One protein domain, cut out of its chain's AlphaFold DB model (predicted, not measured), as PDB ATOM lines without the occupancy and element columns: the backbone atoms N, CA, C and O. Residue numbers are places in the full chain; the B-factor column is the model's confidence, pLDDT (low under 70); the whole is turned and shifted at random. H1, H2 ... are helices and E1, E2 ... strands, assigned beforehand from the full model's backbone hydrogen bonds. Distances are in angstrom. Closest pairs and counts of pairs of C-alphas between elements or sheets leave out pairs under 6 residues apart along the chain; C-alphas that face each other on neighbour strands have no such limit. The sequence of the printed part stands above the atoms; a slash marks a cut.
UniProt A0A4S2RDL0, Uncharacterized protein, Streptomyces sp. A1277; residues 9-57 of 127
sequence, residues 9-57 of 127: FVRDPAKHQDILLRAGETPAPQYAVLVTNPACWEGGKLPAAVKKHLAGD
ATOM      1  N   PHE A   9      35.249 -29.927 -37.412       92.19
ATOM      2  CA  PHE A   9      36.635 -30.284 -37.686       92.19
ATOM      3  C   PHE A   9      36.890 -30.195 -39.186       92.19
ATOM      4  O   PHE A   9      36.147 -30.763 -39.987       92.19
ATOM      5  N   VAL A  10      37.931 -29.468 -39.562       91.44
ATOM      6  CA  VAL A  10      38.325 -29.263 -40.953       91.44
ATOM      7  C   VAL A  10      39.773 -29.687 -41.121       91.44
ATOM      8  O   VAL A  10      40.636 -29.269 -40.351       91.44
ATOM      9  N   ARG A  11      40.052 -30.486 -42.153       92.69
ATOM     10  CA  ARG A  11      41.415 -30.884 -42.505       92.69
ATOM     11  C   ARG A  11      42.116 -29.745 -43.243       92.69
ATOM     12  O   ARG A  11      41.707 -29.391 -44.346       92.69
ATOM     13  N   ASP A  12      43.175 -29.189 -42.667       91.00
ATOM     14  CA  ASP A  12      44.031 -28.221 -43.358       91.00
ATOM     15  C   ASP A  12      44.810 -28.934 -44.478       91.00
ATOM     16  O   ASP A  12      45.581 -29.850 -44.177       91.00
ATOM     17  N   PRO A  13      44.655 -28.547 -45.759       87.88
ATOM     18  CA  PRO A  13      45.376 -29.180 -46.860       87.88
ATOM     19  C   PRO A  13      46.887 -28.919 -46.821       87.88
ATOM     20  O   PRO A  13      47.641 -29.720 -47.360       87.88
ATOM     21  N   ALA A  14      47.348 -27.833 -46.191       88.38
ATOM     22  CA  ALA A  14      48.770 -27.499 -46.141       88.38
ATOM     23  C   ALA A  14      49.522 -28.324 -45.091       88.38
ATOM     24  O   ALA A  14      50.668 -28.714 -45.295       88.38
ATOM     25  N   LYS A  15      48.879 -28.568 -43.946       89.88
ATOM     26  CA  LYS A  15      49.497 -29.244 -42.794       89.88
ATOM     27  C   LYS A  15      48.987 -30.662 -42.578       89.88
ATOM     28  O   LYS A  15      49.539 -31.375 -41.747       89.88
ATOM     29  N   HIS A  16      47.937 -31.067 -43.291       89.62
ATOM     30  CA  HIS A  16      47.210 -32.317 -43.078       89.62
ATOM     31  C   HIS A  16      46.819 -32.531 -41.608       89.62
ATOM     32  O   HIS A  16      46.887 -33.655 -41.111       89.62
ATOM     33  N   GLN A  17      46.416 -31.464 -40.920       92.12
ATOM     34  CA  GLN A  17      45.988 -31.486 -39.520       92.12
ATOM     35  C   GLN A  17      44.496 -31.187 -39.423       92.12
ATOM     36  O   GLN A  17      43.971 -30.406 -40.216       92.12
ATOM     37  N   ASP A  18      43.824 -31.796 -38.448       92.75
ATOM     38  CA  ASP A  18      42.429 -31.487 -38.148       92.75
ATOM     39  C   ASP A  18      42.365 -30.250 -37.248       92.75
ATOM     40  O   ASP A  18      42.882 -30.238 -36.130       92.75
ATOM     41  N   ILE A  19      41.738 -29.192 -37.752       91.56
ATOM     42  CA  ILE A  19      41.531 -27.935 -37.040       91.56
ATOM     43  C   ILE A  19      40.082 -27.886 -36.568       91.56
ATOM     44  O   ILE A  19      39.153 -28.017 -37.366       91.56
ATOM     45  N   LEU A  20      39.891 -27.661 -35.269       92.69
ATOM     46  CA  LEU A  20      38.577 -27.430 -34.681       92.69
ATOM     47  C   LEU A  20      38.175 -25.965 -34.851       92.69
ATOM     48  O   LEU A  20      38.775 -25.077 -34.249       92.69
ATOM     49  N   LEU A  21      37.118 -25.722 -35.618       91.50
ATOM     50  CA  LEU A  21      36.453 -24.429 -35.696       91.50
ATOM     51  C   LEU A  21      35.260 -24.439 -34.739       91.50
ATOM     52  O   LEU A  21      34.399 -25.316 -34.838       91.50
ATOM     53  N   ARG A  22      35.204 -23.498 -33.792       91.94
ATOM     54  CA  ARG A  22      34.137 -23.467 -32.781       91.94
ATOM     55  C   ARG A  22      32.848 -22.852 -33.330       91.94
ATOM     56  O   ARG A  22      32.861 -22.018 -34.233       91.94
ATOM     57  N   ALA A  23      31.719 -23.246 -32.741       91.12
ATOM     58  CA  ALA A  23      30.435 -22.599 -33.000       91.12
ATOM     59  C   ALA A  23      30.487 -21.115 -32.590       91.12
ATOM     60  O   ALA A  23      31.129 -20.754 -31.604       91.12
ATOM     61  N   GLY A  24      29.823 -20.253 -33.356       87.31
ATOM     62  CA  GLY A  24      29.825 -18.799 -33.194       87.31
ATOM     63  C   GLY A  24      31.105 -18.105 -33.671       87.31
ATOM     64  O   GLY A  24      31.120 -16.876 -33.797       87.31
ATOM     65  N   GLU A  25      32.163 -18.861 -33.976       86.44
ATOM     66  CA  GLU A  25      33.428 -18.316 -34.448       86.44
ATOM     67  C   GLU A  25      33.332 -17.889 -35.918       86.44
ATOM     68  O   GLU A  25      32.530 -18.403 -36.708       86.44
ATOM     69  N   THR A  26      34.147 -16.899 -36.279       86.25
ATOM     70  CA  THR A  26      34.313 -16.460 -37.666       86.25
ATOM     71  C   THR A  26      35.607 -17.069 -38.200       86.25
ATOM     72  O   THR A  26      36.671 -16.485 -37.987       86.25
ATOM     73  N   PRO A  27      35.553 -18.244 -38.854       86.25
ATOM     74  CA  PRO A  27      36.755 -18.887 -39.359       86.25
ATOM     75  C   PRO A  27      37.421 -18.033 -40.440       86.25
ATOM     76  O   PRO A  27      36.762 -17.278 -41.162       86.25
ATOM     77  N   ALA A  28      38.739 -18.188 -40.586       87.06
ATOM     78  CA  ALA A  28      39.467 -17.552 -41.678       87.06
ATOM     79  C   ALA A  28      38.890 -17.995 -43.044       87.06
ATOM     80  O   ALA A  28      38.475 -19.152 -43.183       87.06
ATOM     81  N   PRO A  29      38.892 -17.130 -44.080       84.00
ATOM     82  CA  PRO A  29      38.262 -17.424 -45.371       84.00
ATOM     83  C   PRO A  29      38.744 -18.728 -46.017       84.00
ATOM     84  O   PRO A  29      37.954 -19.448 -46.616       84.00
ATOM     85  N   GLN A  30      40.025 -19.057 -45.840       85.50
ATOM     86  CA  GLN A  30      40.634 -20.293 -46.334       85.50
ATOM     87  C   GLN A  30      40.030 -21.562 -45.714       85.50
ATOM     88  O   GLN A  30      39.845 -22.548 -46.415       85.50
ATOM     89  N   TYR A  31      39.652 -21.529 -44.431       87.75
ATOM     90  CA  TYR A  31      38.999 -22.662 -43.768       87.75
ATOM     91  C   TYR A  31      37.490 -22.669 -44.010       87.75
ATOM     92  O   TYR A  31      36.882 -23.731 -44.086       87.75
ATOM     93  N   ALA A  32      36.881 -21.493 -44.192       87.69
ATOM     94  CA  ALA A  32      35.472 -21.374 -44.550       87.69
ATOM     95  C   ALA A  32      35.145 -22.124 -45.852       87.69
ATOM     96  O   ALA A  32      34.145 -22.827 -45.922       87.69
ATOM     97  N   VAL A  33      36.005 -22.016 -46.869       89.62
ATOM     98  CA  VAL A  33      35.856 -22.715 -48.161       89.62
ATOM     99  C   VAL A  33      35.800 -24.237 -48.012       89.62
ATOM    100  O   VAL A  33      35.112 -24.900 -48.782       89.62
ATOM    101  N   LEU A  34      36.457 -24.781 -46.988       89.81
ATOM    102  CA  LEU A  34      36.481 -26.216 -46.715       89.81
ATOM    103  C   LEU A  34      35.199 -26.705 -46.017       89.81
ATOM    104  O   LEU A  34      34.879 -27.891 -46.072       89.81
ATOM    105  N   VAL A  35      34.428 -25.809 -45.388       89.69
ATOM    106  CA  VAL A  35      33.132 -26.140 -44.774       89.69
ATOM    107  C   VAL A  35      32.029 -26.028 -45.828       89.69
ATOM    108  O   VAL A  35      31.319 -25.024 -45.938       89.69
ATOM    109  N   THR A  36      31.876 -27.096 -46.610       88.56
ATOM    110  CA  THR A  36      30.901 -27.201 -47.712       88.56
ATOM    111  C   THR A  36      29.478 -27.516 -47.250       88.56
ATOM    112  O   THR A  36      28.530 -27.329 -48.010       88.56
ATOM    113  N   ASN A  37      29.298 -27.961 -46.003       88.56
ATOM    114  CA  ASN A  37      27.982 -28.276 -45.460       88.56
ATOM    115  C   ASN A  37      27.244 -26.990 -45.026       88.56
ATOM    116  O   ASN A  37      27.685 -26.328 -44.080       88.56
ATOM    117  N   PRO A  38      26.101 -26.633 -45.649       86.50
ATOM    118  CA  PRO A  38      25.334 -25.443 -45.284       86.50
ATOM    119  C   PRO A  38      24.824 -25.463 -43.837       86.50
ATOM    120  O   PRO A  38      24.774 -24.408 -43.213       86.50
ATOM    121  N   ALA A  39      24.506 -26.633 -43.271       87.62
ATOM    122  CA  ALA A  39      23.994 -26.762 -41.901       87.62
ATOM    123  C   ALA A  39      25.034 -26.413 -40.818       87.62
ATOM    124  O   ALA A  39      24.687 -26.234 -39.650       87.62
ATOM    125  N   CYS A  40      26.312 -26.322 -41.190       88.75
ATOM    126  CA  CYS A  40      27.379 -25.871 -40.303       88.75
ATOM    127  C   CYS A  40      27.421 -24.344 -40.156       88.75
ATOM    128  O   CYS A  40      28.053 -23.845 -39.228       88.75
ATOM    129  N   TRP A  41      26.758 -23.608 -41.048       89.94
ATOM    130  CA  TRP A  41      26.727 -22.150 -41.067       89.94
ATOM    131  C   TRP A  41      25.479 -21.602 -40.374       89.94
ATOM    132  O   TRP A  41      24.395 -22.182 -40.455       89.94
ATOM    133  N   GLU A  42      25.622 -20.445 -39.730       86.25
ATOM    134  CA  GLU A  42      24.501 -19.687 -39.168       86.25
ATOM    135  C   GLU A  42      23.447 -19.404 -40.251       86.25
ATOM    136  O   GLU A  42      23.747 -18.869 -41.322       86.25
ATOM    137  N   GLY A  43      22.202 -19.802 -39.981       83.38
ATOM    138  CA  GLY A  43      21.088 -19.667 -40.924       83.38
ATOM    139  C   GLY A  43      21.096 -20.667 -42.086       83.38
ATOM    140  O   GLY A  43      20.347 -20.477 -43.042       83.38
ATOM    141  N   GLY A  44      21.935 -21.710 -42.041       83.50
ATOM    142  CA  GLY A  44      21.945 -22.768 -43.055       83.50
ATOM    143  C   GLY A  44      22.414 -22.296 -44.434       83.50
ATOM    144  O   GLY A  44      22.093 -22.919 -45.446       83.50
ATOM    145  N   LYS A  45      23.116 -21.157 -44.509       83.12
ATOM    146  CA  LYS A  45      23.480 -20.510 -45.771       83.12
ATOM    147  C   LYS A  45      24.990 -20.453 -45.946       83.12
ATOM    148  O   LYS A  45      25.705 -19.872 -45.136       83.12
ATOM    149  N   LEU A  46      25.455 -21.002 -47.066       82.94
ATOM    150  CA  LEU A  46      26.866 -20.986 -47.435       82.94
ATOM    151  C   LEU A  46      27.376 -19.551 -47.666       82.94
ATOM    152  O   LEU A  46      26.704 -18.753 -48.333       82.94
ATOM    153  N   PRO A  47      28.586 -19.222 -47.183       82.88
ATOM    154  CA  PRO A  47      29.241 -17.965 -47.502       82.88
ATOM    155  C   PRO A  47      29.487 -17.850 -49.009       82.88
ATOM    156  O   PRO A  47      29.774 -18.838 -49.687       82.88
ATOM    157  N   ALA A  48      29.465 -16.622 -49.531       82.69
ATOM    158  CA  ALA A  48      29.709 -16.364 -50.951       82.69
ATOM    159  C   ALA A  48      31.069 -16.901 -51.437       82.69
ATOM    160  O   ALA A  48      31.164 -17.375 -52.564       82.69
ATOM    161  N   ALA A  49      32.097 -16.879 -50.580       78.31
ATOM    162  CA  ALA A  49      33.414 -17.438 -50.886       78.31
ATOM    163  C   ALA A  49      33.360 -18.952 -51.149       78.31
ATOM    164  O   ALA A  49      33.928 -19.424 -52.128       78.31
ATOM    165  N   VAL A  50      32.611 -19.688 -50.322       83.44
ATOM    166  CA  VAL A  50      32.415 -21.139 -50.468       83.44
ATOM    167  C   VAL A  50      31.603 -21.427 -51.723       83.44
ATOM    168  O   VAL A  50      31.992 -22.252 -52.538       83.44
ATOM    169  N   LYS A  51      30.515 -20.675 -51.941       81.31
ATOM    170  CA  LYS A  51      29.684 -20.813 -53.142       81.31
ATOM    171  C   LYS A  51      30.477 -20.555 -54.427       81.31
ATOM    172  O   LYS A  51      30.287 -21.269 -55.403       81.31
ATOM    173  N   LYS A  52      31.367 -19.557 -54.426       82.06
ATOM    174  CA  LYS A  52      32.245 -19.252 -55.561       82.06
ATOM    175  C   LYS A  52      33.264 -20.364 -55.807       82.06
ATOM    176  O   LYS A  52      33.517 -20.672 -56.961       82.06
ATOM    177  N   HIS A  53      33.814 -20.963 -54.752       78.38
ATOM    178  CA  HIS A  53      34.711 -22.107 -54.889       78.38
ATOM    179  C   HIS A  53      33.972 -23.326 -55.459       78.38
ATOM    180  O   HIS A  53      34.387 -23.848 -56.480       78.38
ATOM    181  N   LEU A  54      32.818 -23.710 -54.893       75.81
ATOM    182  CA  LEU A  54      32.020 -24.823 -55.430       75.81
ATOM    183  C   LEU A  54      31.566 -24.600 -56.880       75.81
ATOM    184  O   LEU A  54      31.485 -25.554 -57.640       75.81
ATOM    185  N   ALA A  55      31.238 -23.362 -57.259       73.38
ATOM    186  CA  ALA A  55      30.836 -23.039 -58.628       73.38
ATOM    187  C   ALA A  55      32.024 -22.954 -59.605       73.38
ATOM    188  O   ALA A  55      31.831 -23.134 -60.801       73.38
ATOM    189  N   GLY A  56      33.232 -22.662 -59.113       62.31
ATOM    190  CA  GLY A  56      34.436 -22.477 -59.929       62.31
ATOM    191  C   GLY A  56      35.104 -23.779 -60.380       62.31
ATOM    192  O   GLY A  56      35.775 -23.779 -61.404       62.31
ATOM    193  N   ASP A  57      34.879 -24.885 -59.670       53.56
ATOM    194  CA  ASP A  57      35.383 -26.216 -60.046       53.56
ATOM    195  C   ASP A  57      34.460 -26.960 -61.043       53.56
ATOM    196  O   ASP A  57      34.757 -28.082 -61.452       53.56
TER     197      ASP A  57
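This is residues 9 to 57 of the 127 residues of an uncharacterized protein of Streptomyces sp. A1277 (UniProt A0A4S2RDL0). A small two-strand hairpin, E1 and E2, makes one end of the domain and the helix H2 the other, with the short helix H1 placed between them. From H1 the unnamed stretch of residues 33 to 47 loops out to one side, away from the turn of the hairpin, and folds back to H2. The printed part has 49 residues with two named strands and two named helices, in the order E1, E2, H1, H2; the sheet, E1 - E2, is antiparallel. The class is mixed, helices and strands, with 20 of the 49 residues in named elements, under half. The whole is compact, with a radius of gyration of the C-alphas of 10.7 A, and rounded, spanning 27 by 26 by 15 A.

E1 is residues 9 to 11, 6.8 A from first to last C-alpha, and begins at C-alpha 9 at (36.635, -30.284, -37.686). E2 is residues 18 to 21, 9.6 A long, and ends at C-alpha 21 at (36.453, -24.429, -35.696). H1, residues 29 to 32, measures 4.9 A. H2, residues 48 to 56, is the longest helix by residues, 11.8 A long, and ends at C-alpha 56 at (34.436, -22.477, -59.929).

E1 and E2 form a hairpin, antiparallel, with 138 degrees between their directions. The C-alphas of Phe 9 and Leu 20 face each other at 4.6 A, and those of Arg 11 and Asp 18 at 4.5 A. N 10 and O 19 are within hydrogen-bond range at 2.9 A, as are N 19 and O 10 at 2.8 A. The closest C-alphas of E1 and H1 are those of Val 10 and Tyr 31, 7.2 A apart. H1 and H2 only just touch, with 3 pairs of C-alphas within 8 A; the closest are those of Ala 32 and Val 50, 6.7 A apart. H2 is apart from both E1 and E2. In H2 every O i to N i+4 pair is within hydrogen-bond range, and H1, with 4 residues, is too short for such a pair.

The two C-alphas farthest apart in the domain are those of Lys 15 and Gly 43, 30.0 A. The C-alphas of Phe 9 and Asp 57, the first and last printed, are 22.8 A apart. The printed part has no cut. The link from H1 to H2, 15 residues, is long; those from E1 to E2, 6 residues, and from E2 to H1, 7 residues, are short. The C-alphas of residues 33 to 47 lie 3 to 14 A from the mean of all C-alphas. The mean pLDDT of the printed part is 85.7, and residues 56 to 57 are under 70.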